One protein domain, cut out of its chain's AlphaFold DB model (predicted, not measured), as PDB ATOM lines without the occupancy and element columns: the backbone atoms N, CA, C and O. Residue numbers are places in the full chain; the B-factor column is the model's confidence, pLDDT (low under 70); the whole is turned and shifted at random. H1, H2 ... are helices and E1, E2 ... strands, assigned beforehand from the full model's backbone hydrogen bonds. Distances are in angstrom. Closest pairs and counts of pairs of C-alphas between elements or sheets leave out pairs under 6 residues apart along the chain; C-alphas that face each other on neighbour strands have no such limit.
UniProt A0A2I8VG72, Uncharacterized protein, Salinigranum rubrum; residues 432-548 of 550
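Overview. This is residues 432 to 548 of the 550 residues of an uncharacterized protein of Salinigranum rubrum (UniProt A0A2I8VG72). What shape do these atoms make? They make a sandwich of two strongly twisted sheets face to face, E1 E4 E6 E7 E8 and E3 E2 E5 E9, with the strands of the one crossing those of the other at 44 degrees. The long strand E6 bends, and the short helix H1 lies away from both sheets. What is it made of? The printed part has 117 residues, with named elements in the order E1 E2 E3 H1 E4 E5 E6 E7 E8 E9, and the class is mostly strand; the first sheet is branched, the second runs E3 E2 E5 E9, and neighbours are antiparallel in both. It is compact, with a radius of gyration of the C-alphas of 14.1 A and spans of 40 by 32 by 26 A.

Along the chain. Where do the first elements lie? E1 is residues 432 to 437, beginning at C-alpha 432 (41.530, 4.118, -32.482); E2 is 445 to 450, E3 453 to 457, H1 463 to 466 and E4 476 to 481. What follows? E5 is residues 502 to 508, 18.6 A long, and E6 is 514 to 524, 28.3 A long. E7 is 527 to 532, E8 536 to 539 and E9 542 to 547, ending at C-alpha 547 (34.834, -7.305, -21.368).

Arrangement. How is the branched sheet joined? E1 has E4 on one side, with N 433 and O 479 2.9 A apart, and E6 on the other, with N 434 and O 521 2.9 A apart. E6 bends by 63 degrees at residue 518; on its other side from E1 are E8, with N 515 and O 538 2.9 A apart, and E7, in a hairpin with E6, with N 522 and O 530 3.0 A apart. And the second sheet? E2 and E3 form a hairpin, with N 455 and O 448 2.9 A apart; between the neighbours E2 and E5, N 447 and O 506 are within hydrogen-bond range at 2.8 A, and between E5 and its neighbour E9, an edge strand, N 505 and O 544 are within hydrogen-bond range at 3.0 A. Where do the sheets come close? The closest C-alphas of E3 and E4 are Leu 457 and Phe 479, 6.3 A, and those of E5 and E8 are Lys 507 and Leu 538, 6.8 A. And H1? It is on neither sheet, and is too short for any O i to N i+4 pair; its one O i to N i+3 pair is not within range.

Size, cuts and confidence. How large is it? The two C-alphas farthest apart, Asp 439 and Asp 492, are 42.9 A apart. Is it continuous? The printed part has no cut; the link E4 to E5, residues 482 to 501, is long. Where is confidence low? Residues 460 to 468 are under 70, and the mean pLDDT of the printed part is 89.8.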
ATOM      1  N   LEU A 432      42.253   4.214 -31.215       95.31
ATOM      2  CA  LEU A 432      41.530   4.118 -32.482       95.31
ATOM      3  C   LEU A 432      40.379   3.138 -32.300       95.31
ATOM      4  O   LEU A 432      40.568   2.032 -31.795       95.31
ATOM      5  N   VAL A 433      39.203   3.544 -32.747       96.19
ATOM      6  CA  VAL A 433      38.013   2.708 -32.827       96.19
ATOM      7  C   VAL A 433      37.661   2.504 -34.289       96.19
ATOM      8  O   VAL A 433      37.704   3.447 -35.072       96.19
ATOM      9  N   GLU A 434      37.306   1.276 -34.651       96.62
ATOM     10  CA  GLU A 434      36.629   0.975 -35.910       96.62
ATOM     11  C   GLU A 434      35.307   0.282 -35.591       96.62
ATOM     12  O   GLU A 434      35.276  -0.688 -34.824       96.62
ATOM     13  N   LEU A 435      34.231   0.793 -36.172       97.19
ATOM     14  CA  LEU A 435      32.881   0.259 -36.063       97.19
ATOM     15  C   LEU A 435      32.428  -0.144 -37.466       97.19
ATOM     16  O   LEU A 435      32.759   0.525 -38.439       97.19
ATOM     17  N   VAL A 436      31.714  -1.259 -37.574       97.75
ATOM     18  CA  VAL A 436      30.971  -1.606 -38.788       97.75
ATOM     19  C   VAL A 436      29.504  -1.616 -38.431       97.75
ATOM     20  O   VAL A 436      29.098  -2.377 -37.546       97.75
ATOM     21  N   THR A 437      28.732  -0.791 -39.117       97.88
ATOM     22  CA  THR A 437      27.282  -0.745 -38.974       97.88
ATOM     23  C   THR A 437      26.658  -1.873 -39.792       97.88
ATOM     24  O   THR A 437      27.090  -2.168 -40.907       97.88
ATOM     25  N   GLY A 438      25.682  -2.561 -39.203       97.56
ATOM     26  CA  GLY A 438      24.909  -3.622 -39.839       97.56
ATOM     27  C   GLY A 438      23.858  -3.073 -40.800       97.56
ATOM     28  O   GLY A 438      24.086  -2.075 -41.481       97.56
ATOM     29  N   ASP A 439      22.696  -3.722 -40.846       97.06
ATOM     30  CA  ASP A 439      21.619  -3.330 -41.763       97.06
ATOM     31  C   ASP A 439      20.837  -2.099 -41.252       97.06
ATOM     32  O   ASP A 439      20.197  -1.399 -42.039       97.06
ATOM     33  N   ASP A 440      20.931  -1.804 -39.950       96.31
ATOM     34  CA  ASP A 440      20.284  -0.665 -39.289       96.31
ATOM     35  C   ASP A 440      21.322   0.382 -38.837       96.31
ATOM     36  O   ASP A 440      22.102   0.128 -37.916       96.31
ATOM     37  N   GLY A 441      21.300   1.574 -39.441       95.94
ATOM     38  CA  GLY A 441      22.164   2.714 -39.093       95.94
ATOM     39  C   GLY A 441      21.601   3.633 -38.007       95.94
ATOM     40  O   GLY A 441      20.526   3.376 -37.463       95.94
ATOM     41  N   THR A 442      22.314   4.712 -37.657       94.69
ATOM     42  CA  THR A 442      21.812   5.675 -36.663       94.69
ATOM     43  C   THR A 442      22.320   7.104 -36.808       94.69
ATOM     44  O   THR A 442      23.514   7.329 -36.863       94.69
ATOM     45  N   ASP A 443      21.405   8.070 -36.675       91.81
ATOM     46  CA  ASP A 443      21.735   9.502 -36.531       91.81
ATOM     47  C   ASP A 443      21.911   9.917 -35.050       91.81
ATOM     48  O   ASP A 443      21.928  11.096 -34.691       91.81
ATOM     49  N   SER A 444      21.904   8.948 -34.126       93.44
ATOM     50  CA  SER A 444      22.046   9.218 -32.690       93.44
ATOM     51  C   SER A 444      23.510   9.416 -32.317       93.44
ATOM     52  O   SER A 444      24.398   8.810 -32.904       93.44
ATOM     53  N   ALA A 445      23.777  10.190 -31.264       94.00
ATOM     54  CA  ALA A 445      25.140  10.338 -30.776       94.00
ATOM     55  C   ALA A 445      25.659   9.001 -30.216       94.00
ATOM     56  O   ALA A 445      25.078   8.440 -29.281       94.00
ATOM     57  N   VAL A 446      26.770   8.517 -30.766       96.56
ATOM     58  CA  VAL A 446      27.473   7.321 -30.293       96.56
ATOM     59  C   VAL A 446      28.702   7.746 -29.494       96.56
ATOM     60  O   VAL A 446      29.403   8.691 -29.851       96.56
ATOM     61  N   PHE A 447      28.965   7.058 -28.389       97.12
ATOM     62  CA  PHE A 447      30.092   7.330 -27.509       97.12
ATOM     63  C   PHE A 447      30.906   6.067 -27.243       97.12
ATOM     64  O   PHE A 447      30.355   4.971 -27.114       97.12
ATOM     65  N   LEU A 448      32.216   6.248 -27.107       97.31
ATOM     66  CA  LEU A 448      33.136   5.283 -26.519       97.31
ATOM     67  C   LEU A 448      33.325   5.626 -25.044       97.31
ATOM     68  O   LEU A 448      33.570   6.785 -24.719       97.31
ATOM     69  N   GLU A 449      33.295   4.624 -24.170       97.00
ATOM     70  CA  GLU A 449      33.696   4.778 -22.772       97.00
ATOM     71  C   GLU A 449      34.771   3.760 -22.397       97.00
ATOM     72  O   GLU A 449      34.644   2.560 -22.675       97.00
ATOM     73  N   LEU A 450      35.828   4.252 -21.756       95.25
ATOM     74  CA  LEU A 450      37.021   3.496 -21.390       95.25
ATOM     75  C   LEU A 450      37.646   4.127 -20.143       95.25
ATOM     76  O   LEU A 450      37.815   5.338 -20.104       95.25
ATOM     77  N   ALA A 451      38.012   3.323 -19.140       94.50
ATOM     78  CA  ALA A 451      38.694   3.806 -17.926       94.50
ATOM     79  C   ALA A 451      37.992   4.987 -17.208       94.50
ATOM     80  O   ALA A 451      38.642   5.846 -16.619       94.50
ATOM     81  N   GLY A 452      36.655   5.026 -17.255       94.56
ATOM     82  CA  GLY A 452      35.845   6.095 -16.656       94.56
ATOM     83  C   GLY A 452      35.666   7.335 -17.536       94.56
ATOM     84  O   GLY A 452      34.789   8.142 -17.244       94.56
ATOM     85  N   GLU A 453      36.416   7.439 -18.630       96.25
ATOM     86  CA  GLU A 453      36.316   8.527 -19.601       96.25
ATOM     87  C   GLU A 453      35.301   8.212 -20.701       96.25
ATOM     88  O   GLU A 453      34.983   7.047 -20.967       96.25
ATOM     89  N   ARG A 454      34.792   9.264 -21.354       95.50
ATOM     90  CA  ARG A 454      33.754   9.177 -22.385       95.50
ATOM     91  C   ARG A 454      34.040  10.132 -23.538       95.50
ATOM     92  O   ARG A 454      34.107  11.338 -23.337       95.50
ATOM     93  N   TRP A 455      34.066   9.607 -24.760       94.81
ATOM     94  CA  TRP A 455      34.256  10.395 -25.980       94.81
ATOM     95  C   TRP A 455      33.100  10.193 -26.939       94.81
ATOM     96  O   TRP A 455      32.673   9.062 -27.172       94.81
ATOM     97  N   ARG A 456      32.616  11.283 -27.534       94.12
ATOM     98  CA  ARG A 456      31.689  11.198 -28.663       94.12
ATOM     99  C   ARG A 456      32.458  10.716 -29.892       94.12
ATOM    100  O   ARG A 456      33.489  11.289 -30.236       94.12
ATOM    101  N   LEU A 457      31.956   9.671 -30.536       93.50
ATOM    102  CA  LEU A 457      32.471   9.175 -31.802       93.50
ATOM    103  C   LEU A 457      31.777   9.947 -32.914       93.50
ATOM    104  O   LEU A 457      30.577   9.790 -33.119       93.50
ATOM    105  N   ASN A 458      32.527  10.849 -33.533       88.06
ATOM    106  CA  ASN A 458      32.053  11.654 -34.641       88.06
ATOM    107  C   ASN A 458      33.250  12.022 -35.543       88.06
ATOM    108  O   ASN A 458      34.323  12.367 -35.026       88.06
ATOM    109  N   THR A 459      33.109  11.898 -36.863       71.38
ATOM    110  CA  THR A 459      34.184  12.188 -37.821       71.38
ATOM    111  C   THR A 459      34.274  13.662 -38.219       71.38
ATOM    112  O   THR A 459      35.369  14.080 -38.615       71.38
ATOM    113  N   ALA A 460      33.218  14.469 -38.054       61.81
ATOM    114  CA  ALA A 460      33.221  15.919 -38.284       61.81
ATOM    115  C   ALA A 460      31.921  16.643 -37.843       61.81
ATOM    116  O   ALA A 460      30.842  16.065 -37.830       61.81
ATOM    117  N   LEU A 461      31.964  17.974 -37.648       50.94
ATOM    118  CA  LEU A 461      30.729  18.785 -37.717       50.94
ATOM    119  C   LEU A 461      30.209  18.925 -39.165       50.94
ATOM    120  O   LEU A 461      29.159  19.523 -39.391       50.94
ATOM    121  N   THR A 462      30.939  18.419 -40.168       45.91
ATOM    122  CA  THR A 462      30.523  18.466 -41.577       45.91
ATOM    123  C   THR A 462      29.322  17.585 -41.885       45.91
ATOM    124  O   THR A 462      28.755  17.765 -42.961       45.91
ATOM    125  N   GLU A 463      28.901  16.688 -40.985       53.25
ATOM    126  CA  GLU A 463      27.678  15.895 -41.177       53.25
ATOM    127  C   GLU A 463      26.474  16.804 -41.465       53.25
ATOM    128  O   GLU A 463      25.737  16.582 -42.427       53.25
ATOM    129  N   ASP A 464      26.373  17.925 -40.741       50.94
ATOM    130  CA  ASP A 464      25.295  18.903 -40.906       50.94
ATOM    131  C   ASP A 464      25.357  19.676 -42.242       50.94
ATOM    132  O   ASP A 464      24.346  20.222 -42.689       50.94
ATOM    133  N   PHE A 465      26.525  19.753 -42.895       52.62
ATOM    134  CA  PHE A 465      26.750  20.633 -44.056       52.62
ATOM    135  C   PHE A 465      27.006  19.910 -45.381       52.62
ATOM    136  O   PHE A 465      26.602  20.415 -46.430       52.62
ATOM    137  N   PHE A 466      27.679  18.761 -45.362       57.44
ATOM    138  CA  PHE A 466      28.136  18.051 -46.562       57.44
ATOM    139  C   PHE A 466      27.593  16.622 -46.673       57.44
ATOM    140  O   PHE A 466      27.840  15.968 -47.685       57.44
ATOM    141  N   GLY A 467      26.806  16.164 -45.692       56.09
ATOM    142  CA  GLY A 467      26.044  14.920 -45.790       56.09
ATOM    143  C   GLY A 467      26.872  13.638 -45.705       56.09
ATOM    144  O   GLY A 467      26.413  12.616 -46.203       56.09
ATOM    145  N   SER A 468      28.071  13.668 -45.110       66.88
ATOM    146  CA  SER A 468      28.652  12.440 -44.553       66.88
ATOM    147  C   SER A 468      27.900  12.137 -43.265       66.88
ATOM    148  O   SER A 468      27.868  13.005 -42.404       66.88
ATOM    149  N   ASN A 469      27.276  10.978 -43.132       81.75
ATOM    150  CA  ASN A 469      26.624  10.585 -41.890       81.75
ATOM    151  C   ASN A 469      27.438   9.431 -41.309       81.75
ATOM    152  O   ASN A 469      27.688   8.458 -42.015       81.75
ATOM    153  N   ASP A 470      27.915   9.552 -40.078       90.38
ATOM    154  CA  ASP A 470      28.522   8.423 -39.392       90.38
ATOM    155  C   ASP A 470      27.446   7.354 -39.149       90.38
ATOM    156  O   ASP A 470      26.275   7.650 -38.902       90.38
ATOM    157  N   PHE A 471      27.850   6.086 -39.149       94.75
ATOM    158  CA  PHE A 471      26.980   4.966 -38.809       94.75
ATOM    159  C   PHE A 471      25.806   4.725 -39.782       94.75
ATOM    160  O   PHE A 471      24.751   4.250 -39.339       94.75
ATOM    161  N   GLU A 472      25.953   4.977 -41.092       95.06
ATOM    162  CA  GLU A 472      24.957   4.514 -42.074       95.06
ATOM    163  C   GLU A 472      24.981   2.980 -42.225       95.06
ATOM    164  O   GLU A 472      25.983   2.327 -41.917       95.06
ATOM    165  N   PRO A 473      23.885   2.351 -42.695       96.81
ATOM    166  CA  PRO A 473      23.862   0.914 -42.955       96.81
ATOM    167  C   PRO A 473      25.023   0.439 -43.840       96.81
ATOM    168  O   PRO A 473      25.161   0.856 -44.990       96.81
ATOM    169  N   GLY A 474      25.822  -0.496 -43.324       95.94
ATOM    170  CA  GLY A 474      26.987  -1.059 -44.011       95.94
ATOM    171  C   GLY A 474      28.281  -0.247 -43.903       95.94
ATOM    172  O   GLY A 474      29.315  -0.722 -44.393       95.94
ATOM    173  N   ASP A 475      28.264   0.921 -43.257       94.94
ATOM    174  CA  ASP A 475      29.453   1.760 -43.128       94.94
ATOM    175  C   ASP A 475      30.519   1.148 -42.228       94.94
ATOM    176  O   ASP A 475      30.256   0.365 -41.309       94.94
ATOM    177  N   ARG A 476      31.769   1.521 -42.521       95.19
ATOM    178  CA  ARG A 476      32.944   1.199 -41.713       95.19
ATOM    179  C   ARG A 476      33.606   2.491 -41.264       95.19
ATOM    180  O   ARG A 476      34.507   3.001 -41.933       95.19
ATOM    181  N   ASP A 477      33.225   2.937 -40.081       93.75
ATOM    182  CA  ASP A 477      33.688   4.194 -39.518       93.75
ATOM    183  C   ASP A 477      34.914   3.993 -38.641       93.75
ATOM    184  O   ASP A 477      35.029   3.024 -37.883       93.75
ATOM    185  N   ARG A 478      35.860   4.929 -38.735       93.44
ATOM    186  CA  ARG A 478      37.091   4.927 -37.939       93.44
ATOM    187  C   ARG A 478      37.218   6.221 -37.169       93.44
ATOM    188  O   ARG A 478      37.304   7.279 -37.781       93.44
ATOM    189  N   PHE A 479      37.423   6.132 -35.864       93.62
ATOM    190  CA  PHE A 479      37.564   7.286 -34.982       93.62
ATOM    191  C   PHE A 479      38.907   7.226 -34.268       93.62
ATOM    192  O   PHE A 479      39.159   6.306 -33.489       93.62
ATOM    193  N   ALA A 480      39.782   8.195 -34.538       92.50
ATOM    194  CA  ALA A 480      40.961   8.418 -33.710       92.50
ATOM    195  C   ALA A 480      40.560   9.330 -32.552       92.50
ATOM    196  O   ALA A 480      40.091  10.444 -32.774       92.50
ATOM    197  N   VAL A 481      40.735   8.832 -31.335       91.88
ATOM    198  CA  VAL A 481      40.389   9.502 -30.088       91.88
ATOM    199  C   VAL A 481      41.681   9.861 -29.367       91.88
ATOM    200  O   VAL A 481      42.595   9.041 -29.227       91.88
ATOM    201  N   ASP A 482      41.752  11.114 -28.938       88.69
ATOM    202  CA  ASP A 482      42.822  11.594 -28.081       88.69
ATOM    203  C   ASP A 482      42.429  11.317 -26.623       88.69
ATOM    204  O   ASP A 482      41.393  11.825 -26.187       88.69
ATOM    205  N   PRO A 483      43.206  10.511 -25.878       90.56
ATOM    206  CA  PRO A 483      42.864  10.137 -24.509       90.56
ATOM    207  C   PRO A 483      42.839  11.324 -23.540       90.56
ATOM    208  O   PRO A 483      42.284  11.177 -22.458       90.56
ATOM    209  N   PHE A 484      43.411  12.471 -23.917       85.94
ATOM    210  CA  PHE A 484      43.417  13.684 -23.100       85.94
ATOM    211  C   PHE A 484      42.307  14.665 -23.505       85.94
ATOM    212  O   PHE A 484      41.857  15.463 -22.685       85.94
ATOM    213  N   PHE A 485      41.815  14.618 -24.751       85.12
ATOM    214  CA  PHE A 485      40.818  15.592 -25.208       85.12
ATOM    215  C   PHE A 485      39.451  15.301 -24.614       85.12
ATOM    216  O   PHE A 485      38.963  14.174 -24.684       85.12
ATOM    217  N   SER A 486      38.809  16.362 -24.120       80.12
ATOM    218  CA  SER A 486      37.472  16.300 -23.521       80.12
ATOM    219  C   SER A 486      37.399  15.385 -22.289       80.12
ATOM    220  O   SER A 486      36.329  14.868 -21.975       80.12
ATOM    221  N   THR A 487      38.529  15.206 -21.598       86.12
ATOM    222  CA  THR A 487      38.660  14.461 -20.337       86.12
ATOM    223  C   THR A 487      39.349  15.328 -19.287       86.12
ATOM    224  O   THR A 487      39.988  16.319 -19.636       86.12
ATOM    225  N   ASP A 488      39.294  14.916 -18.021       86.19
ATOM    226  CA  ASP A 488      40.097  15.527 -16.951       86.19
ATOM    227  C   ASP A 488      41.531  14.947 -16.882       86.19
ATOM    228  O   ASP A 488      42.309  15.295 -15.991       86.19
ATOM    229  N   ARG A 489      41.894  14.042 -17.806       88.56
ATOM    230  CA  ARG A 489      43.196  13.362 -17.837       88.56
ATOM    231  C   ARG A 489      44.286  14.265 -18.398       88.56
ATOM    232  O   ARG A 489      44.060  15.086 -19.282       88.56
ATOM    233  N   THR A 490      45.507  14.070 -17.910       86.19
ATOM    234  CA  THR A 490      46.684  14.866 -18.294       86.19
ATOM    235  C   THR A 490      47.895  13.964 -18.511       86.19
ATOM    236  O   THR A 490      47.838  12.768 -18.236       86.19
ATOM    237  N   THR A 491      49.021  14.514 -18.967       83.75
ATOM    238  CA  THR A 491      50.291  13.762 -19.011       83.75
ATOM    239  C   THR A 491      50.720  13.255 -17.634       83.75
ATOM    240  O   THR A 491      51.360  12.209 -17.553       83.75
ATOM    241  N   ASP A 492      50.322  13.959 -16.571       85.44
ATOM    242  CA  ASP A 492      50.672  13.646 -15.184       85.44
ATOM    243  C   ASP A 492      49.679  12.637 -14.558       85.44
ATOM    244  O   ASP A 492      50.017  11.933 -13.605       85.44
ATOM    245  N   ASP A 493      48.468  12.528 -15.119       91.00
ATOM    246  CA  ASP A 493      47.451  11.516 -14.796       91.00
ATOM    247  C   ASP A 493      46.896  10.876 -16.082       91.00
ATOM    248  O   ASP A 493      45.774  11.179 -16.506       91.00
ATOM    249  N   PRO A 494      47.698  10.047 -16.773       92.31
ATOM    250  CA  PRO A 494      47.275   9.446 -18.022       92.31
ATOM    251  C   PRO A 494      46.429   8.195 -17.778       92.31
ATOM    252  O   PRO A 494      46.596   7.500 -16.776       92.31
ATOM    253  N   ILE A 495      45.600   7.827 -18.758       92.94
ATOM    254  CA  ILE A 495      44.912   6.532 -18.743       92.94
ATOM    255  C   ILE A 495      45.953   5.416 -18.808       92.94
ATOM    256  O   ILE A 495      46.706   5.313 -19.780       92.94
ATOM    257  N   ARG A 496      45.955   4.530 -17.812       90.69
ATOM    258  CA  ARG A 496      46.790   3.325 -17.830       90.69
ATOM    259  C   ARG A 496      46.008   2.107 -18.296       90.69
ATOM    260  O   ARG A 496      44.832   1.941 -17.976       90.69
ATOM    261  N   LEU A 497      46.681   1.175 -18.972       87.44
ATOM    262  CA  LEU A 497      46.079  -0.091 -19.413       87.44
ATOM    263  C   LEU A 497      45.439  -0.879 -18.260       87.44
ATOM    264  O   LEU A 497      44.431  -1.552 -18.458       87.44
ATOM    265  N   ALA A 498      46.000  -0.782 -17.052       84.44
ATOM    266  CA  ALA A 498      45.483  -1.458 -15.863       84.44
ATOM    267  C   ALA A 498      44.147  -0.890 -15.344       84.44
ATOM    268  O   ALA A 498      43.470  -1.566 -14.570       84.44
ATOM    269  N   GLU A 499      43.763   0.324 -15.751       90.19
ATOM    270  CA  GLU A 499      42.473   0.945 -15.407       90.19
ATOM    271  C   GLU A 499      41.336   0.457 -16.317       90.19
ATOM    272  O   GLU A 499      40.154   0.657 -16.025       90.19
ATOM    273  N   ILE A 500      41.672  -0.210 -17.425       90.56
ATOM    274  CA  ILE A 500      40.702  -0.646 -18.422       90.56
ATOM    275  C   ILE A 500      40.089  -1.984 -18.008       90.56
ATOM    276  O   ILE A 500      40.603  -3.066 -18.290       90.56
ATOM    277  N   ASP A 501      38.929  -1.912 -17.361       87.94
ATOM    278  CA  ASP A 501      38.164  -3.094 -16.953       87.94
ATOM    279  C   ASP A 501      37.158  -3.592 -18.002       87.94
ATOM    280  O   ASP A 501      36.701  -4.742 -17.935       87.94
ATOM    281  N   GLY A 502      36.809  -2.730 -18.953       92.75
ATOM    282  CA  GLY A 502      35.815  -2.949 -19.993       92.75
ATOM    283  C   GLY A 502      35.787  -1.779 -20.970       92.75
ATOM    284  O   GLY A 502      36.302  -0.702 -20.674       92.75
ATOM    285  N   VAL A 503      35.185  -2.011 -22.130       95.62
ATOM    286  CA  VAL A 503      35.008  -1.006 -23.182       95.62
ATOM    287  C   VAL A 503      33.524  -0.902 -23.474       95.62
ATOM    288  O   VAL A 503      32.907  -1.919 -23.786       95.62
ATOM    289  N   THR A 504      32.937   0.286 -23.372       97.56
ATOM    290  CA  THR A 504      31.501   0.470 -23.623       97.56
ATOM    291  C   THR A 504      31.281   1.281 -24.887       97.56
ATOM    292  O   THR A 504      31.905   2.320 -25.077       97.56
ATOM    293  N   VAL A 505      30.367   0.808 -25.729       97.69
ATOM    294  CA  VAL A 505      29.758   1.614 -26.789       97.69
ATOM    295  C   VAL A 505      28.379   2.043 -26.302       97.69
ATOM    296  O   VAL A 505      27.571   1.203 -25.896       97.69
ATOM    297  N   HIS A 506      28.127   3.348 -26.295       97.75
ATOM    298  CA  HIS A 506      26.894   3.955 -25.799       97.75
ATOM    299  C   HIS A 506      26.209   4.721 -26.927       97.75
ATOM    300  O   HIS A 506      26.732   5.725 -27.397       97.75
ATOM    301  N   LYS A 507      25.024   4.267 -27.339       96.75
ATOM    302  CA  LYS A 507      24.125   5.030 -28.205       96.75
ATOM    303  C   LYS A 507      23.206   5.874 -27.331       96.75
ATOM    304  O   LYS A 507      22.388   5.321 -26.604       96.75
ATOM    305  N   GLN A 508      23.306   7.196 -27.427       96.12
ATOM    306  CA  GLN A 508      22.445   8.122 -26.698       96.12
ATOM    307  C   GLN A 508      21.355   8.664 -27.629       96.12
ATOM    308  O   GLN A 508      21.639   9.413 -28.564       96.12
ATOM    309  N   SER A 509      20.095   8.308 -27.369       92.56
ATOM    310  CA  SER A 509      18.954   8.747 -28.179       92.56
ATOM    311  C   SER A 509      17.714   8.991 -27.328       92.56
ATOM    312  O   SER A 509      17.424   8.230 -26.411       92.56
ATOM    313  N   ASN A 510      16.939  10.019 -27.681       87.38
ATOM    314  CA  ASN A 510      15.633  10.290 -27.067       87.38
ATOM    315  C   ASN A 510      14.475   9.557 -27.773       87.38
ATOM    316  O   ASN A 510      13.320   9.711 -27.378       87.38
ATOM    317  N   PHE A 511      14.765   8.793 -28.830       89.44
ATOM    318  CA  PHE A 511      13.778   8.100 -29.658       89.44
ATOM    319  C   PHE A 511      14.076   6.602 -29.713       89.44
ATOM    320  O   PHE A 511      15.233   6.198 -29.638       89.44
ATOM    321  N   GLU A 512      13.048   5.774 -29.914       87.25
ATOM    322  CA  GLU A 512      13.166   4.310 -30.048       87.25
ATOM    323  C   GLU A 512      13.746   3.869 -31.411       87.25
ATOM    324  O   GLU A 512      13.228   2.965 -32.061       87.25
ATOM    325  N   ALA A 513      14.822   4.509 -31.874       92.38
ATOM    326  CA  ALA A 513      15.566   4.068 -33.052       92.38
ATOM    327  C   ALA A 513      16.535   2.931 -32.682       92.38
ATOM    328  O   ALA A 513      17.207   3.007 -31.640       92.38
ATOM    329  N   SER A 514      16.614   1.899 -33.526       95.88
ATOM    330  CA  SER A 514      17.646   0.859 -33.459       95.88
ATOM    331  C   SER A 514      18.925   1.310 -34.165       95.88
ATOM    332  O   SER A 514      18.902   2.196 -35.010       95.88
ATOM    333  N   TRP A 515      20.040   0.710 -33.770       97.50
ATOM    334  CA  TRP A 515      21.317   0.730 -34.473       97.50
ATOM    335  C   TRP A 515      21.927  -0.659 -34.355       97.50
ATOM    336  O   TRP A 515      21.996  -1.197 -33.246       97.50
ATOM    337  N   GLU A 516      22.355  -1.255 -35.458       97.81
ATOM    338  CA  GLU A 516      23.069  -2.523 -35.445       97.81
ATOM    339  C   GLU A 516      24.577  -2.286 -35.532       97.81
ATOM    340  O   GLU A 516      25.116  -1.909 -36.565       97.81
ATOM    341  N   LEU A 517      25.282  -2.590 -34.451       97.62
ATOM    342  CA  LEU A 517      26.732  -2.678 -34.426       97.62
ATOM    343  C   LEU A 517      27.169  -4.092 -34.835       97.62
ATOM    344  O   LEU A 517      27.102  -5.019 -34.023       97.62
ATOM    345  N   ALA A 518      27.621  -4.268 -36.075       97.81
ATOM    346  CA  ALA A 518      28.017  -5.561 -36.635       97.81
ATOM    347  C   ALA A 518      29.440  -5.984 -36.226       97.81
ATOM    348  O   ALA A 518      29.655  -7.122 -35.789       97.81
ATOM    349  N   GLU A 519      30.411  -5.070 -36.323       97.81
ATOM    350  CA  GLU A 519      31.795  -5.285 -35.876       97.81
ATOM    351  C   GLU A 519      32.274  -4.122 -35.004       97.81
ATOM    352  O   GLU A 519      31.976  -2.964 -35.279       97.81
ATOM    353  N   PHE A 520      33.076  -4.421 -33.982       97.00
ATOM    354  CA  PHE A 520      33.787  -3.412 -33.196       97.00
ATOM    355  C   PHE A 520      35.235  -3.836 -32.981       97.00
ATOM    356  O   PHE A 520      35.513  -4.968 -32.567       97.00
ATOM    357  N   ARG A 521      36.159  -2.917 -33.255       96.62
ATOM    358  CA  ARG A 521      37.597  -3.093 -33.052       96.62
ATOM    359  C   ARG A 521      38.171  -1.894 -32.304       96.62
ATOM    360  O   ARG A 521      37.828  -0.751 -32.594       96.62
ATOM    361  N   LEU A 522      39.082  -2.176 -31.376       94.69
ATOM    362  CA  LEU A 522      39.797  -1.175 -30.588       94.69
ATOM    363  C   LEU A 522      41.300  -1.378 -30.740       94.69
ATOM    364  O   LEU A 522      41.813  -2.488 -30.547       94.69
ATOM    365  N   TRP A 523      42.007  -0.285 -31.001       92.94
ATOM    366  CA  TRP A 523      43.453  -0.210 -30.895       92.94
ATOM    367  C   TRP A 523      43.833   0.784 -29.808       92.94
ATOM    368  O   TRP A 523      43.306   1.894 -29.765       92.94
ATOM    369  N   LEU A 524      44.789   0.392 -28.972       91.88
ATOM    370  CA  LEU A 524      45.452   1.265 -28.012       91.88
ATOM    371  C   LEU A 524      46.924   1.312 -28.390       91.88
ATOM    372  O   LEU A 524      47.544   0.270 -28.605       91.88
ATOM    373  N   ASN A 525      47.485   2.511 -28.518       89.50
ATOM    374  CA  ASN A 525      48.889   2.696 -28.896       89.50
ATOM    375  C   ASN A 525      49.276   2.018 -30.221       89.50
ATOM    376  O   ASN A 525      50.375   1.491 -30.363       89.50
ATOM    377  N   GLY A 526      48.346   1.981 -31.180       85.19
ATOM    378  CA  GLY A 526      48.532   1.295 -32.462       85.19
ATOM    379  C   GLY A 526      48.417  -0.233 -32.408       85.19
ATOM    380  O   GLY A 526      48.342  -0.870 -33.459       85.19
ATOM    381  N   VAL A 527      48.326  -0.827 -31.214       83.31
ATOM    382  CA  VAL A 527      48.152  -2.269 -31.010       83.31
ATOM    383  C   VAL A 527      46.668  -2.588 -30.935       83.31
ATOM    384  O   VAL A 527      45.931  -1.977 -30.165       83.31
ATOM    385  N   ARG A 528      46.208  -3.556 -31.730       87.94
ATOM    386  CA  ARG A 528      44.814  -4.006 -31.676       87.94
ATOM    387  C   ARG A 528      44.596  -4.837 -30.418       87.94
ATOM    388  O   ARG A 528      45.141  -5.929 -30.312       87.94
ATOM    389  N   VAL A 529      43.775  -4.338 -29.503       86.81
ATOM    390  CA  VAL A 529      43.555  -4.950 -28.183       86.81
ATOM    391  C   VAL A 529      42.188  -5.614 -28.045       86.81
ATOM    392  O   VAL A 529      41.985  -6.414 -27.139       86.81
ATOM    393  N   PHE A 530      41.235  -5.296 -28.923       89.06
ATOM    394  CA  PHE A 530      39.899  -5.883 -28.881       89.06
ATOM    395  C   PHE A 530      39.294  -5.996 -30.283       89.06
ATOM    396  O   PHE A 530      39.455  -5.100 -31.111       89.06
ATOM    397  N   GLU A 531      38.582  -7.094 -30.534       93.50
ATOM    398  CA  GLU A 531      37.782  -7.314 -31.738       93.50
ATOM    399  C   GLU A 531      36.566  -8.189 -31.409       93.50
ATOM    400  O   GLU A 531      36.675  -9.225 -30.749       93.50
ATOM    401  N   THR A 532      35.399  -7.793 -31.909       93.69
ATOM    402  CA  THR A 532      34.183  -8.605 -31.921       93.69
ATOM    403  C   THR A 532      33.485  -8.455 -33.264       93.69
ATOM    404  O   THR A 532      33.349  -7.354 -33.784       93.69
ATOM    405  N   THR A 533      33.009  -9.575 -33.798       94.69
ATOM    406  CA  THR A 533      32.196  -9.649 -35.023       94.69
ATOM    407  C   THR A 533      30.800 -10.196 -34.723       94.69
ATOM    408  O   THR A 533      30.142 -10.762 -35.593       94.69
ATOM    409  N   ARG A 534      30.396 -10.186 -33.445       95.06
ATOM    410  CA  ARG A 534      29.060 -10.612 -33.019       95.06
ATOM    411  C   ARG A 534      28.148  -9.390 -33.046       95.06
ATOM    412  O   ARG A 534      28.355  -8.536 -32.180       95.06
ATOM    413  N   PRO A 535      27.142  -9.348 -33.937       95.38
ATOM    414  CA  PRO A 535      26.268  -8.194 -34.036       95.38
ATOM    415  C   PRO A 535      25.535  -7.893 -32.729       95.38
ATOM    416  O   PRO A 535      25.211  -8.794 -31.932       95.38
ATOM    417  N   ARG A 536      25.290  -6.605 -32.503       96.88
ATOM    418  CA  ARG A 536      24.572  -6.055 -31.354       96.88
ATOM    419  C   ARG A 536      23.615  -4.978 -31.830       96.88
ATOM    420  O   ARG A 536      24.050  -3.992 -32.399       96.88
ATOM    421  N   THR A 537      22.333  -5.142 -31.539       97.31
ATOM    422  CA  THR A 537      21.345  -4.084 -31.755       97.31
ATOM    423  C   THR A 537      21.230  -3.248 -30.487       97.31
ATOM    424  O   THR A 537      20.951  -3.803 -29.425       97.31
ATOM    425  N   LEU A 538      21.443  -1.939 -30.602       96.62
ATOM    426  CA  LEU A 538      21.250  -0.951 -29.545       96.62
ATOM    427  C   LEU A 538      19.970  -0.163 -29.844       96.62
ATOM    428  O   LEU A 538      19.834   0.406 -30.927       96.62
ATOM    429  N   THR A 539      19.021  -0.119 -28.910       96.12
ATOM    430  CA  THR A 539      17.711   0.535 -29.113       96.12
ATOM    431  C   THR A 539      17.487   1.666 -28.123       96.12
ATOM    432  O   THR A 539      17.639   1.459 -26.925       96.12
ATOM    433  N   GLY A 540      17.048   2.836 -28.591       93.75
ATOM    434  CA  GLY A 540      16.862   3.985 -27.700       93.75
ATOM    435  C   GLY A 540      18.185   4.516 -27.145       93.75
ATOM    436  O   GLY A 540      19.141   4.693 -27.908       93.75
ATOM    437  N   ASP A 541      18.201   4.783 -25.839       95.81
ATOM    438  CA  ASP A 541      19.396   5.061 -25.041       95.81
ATOM    439  C   ASP A 541      19.920   3.733 -24.464       95.81
ATOM    440  O   ASP A 541      19.343   3.193 -23.516       95.81
ATOM    441  N   ASP A 542      20.956   3.165 -25.086       97.06
ATOM    442  CA  ASP A 542      21.450   1.821 -24.768       97.06
ATOM    443  C   ASP A 542      22.981   1.754 -24.753       97.06
ATOM    444  O   ASP A 542      23.685   2.471 -25.470       97.06
ATOM    445  N   ARG A 543      23.507   0.866 -23.911       97.62
ATOM    446  CA  ARG A 543      24.931   0.702 -23.624       97.62
ATOM    447  C   ARG A 543      25.321  -0.757 -23.739       97.62
ATOM    448  O   ARG A 543      24.759  -1.620 -23.066       97.62
ATOM    449  N   HIS A 544      26.372  -1.026 -24.504       97.06
ATOM    450  CA  HIS A 544      26.964  -2.353 -24.573       97.06
ATOM    451  C   HIS A 544      28.412  -2.336 -24.090       97.06
ATOM    452  O   HIS A 544      29.285  -1.768 -24.742       97.06
ATOM    453  N   THR A 545      28.667  -2.995 -22.957       96.56
ATOM    454  CA  THR A 545      30.016  -3.155 -22.407       96.56
ATOM    455  C   THR A 545      30.616  -4.486 -22.835       96.56
ATOM    456  O   THR A 545      30.138  -5.565 -22.478       96.56
ATOM    457  N   PHE A 546      31.721  -4.404 -23.558       92.88
ATOM    458  CA  PHE A 546      32.587  -5.522 -23.859       92.88
ATOM    459  C   PHE A 546      33.585  -5.722 -22.719       92.88
ATOM    460  O   PHE A 546      34.208  -4.773 -22.239       92.88
ATOM    461  N   ALA A 547      33.757  -6.972 -22.289       86.62
ATOM    462  CA  ALA A 547      34.834  -7.305 -21.368       86.62
ATOM    463  C   ALA A 547      36.172  -7.056 -22.072       86.62
ATOM    464  O   ALA A 547      36.453  -7.673 -23.101       86.62
ATOM    465  N   TYR A 548      36.980  -6.153 -21.518       79.56
ATOM    466  CA  TYR A 548      38.337  -5.950 -21.998       79.56
ATOM    467  C   TYR A 548      39.171  -7.186 -21.630       79.56
ATOM    468  O   TYR A 548      39.007  -7.694 -20.511       79.56
TER     469      TYR A 548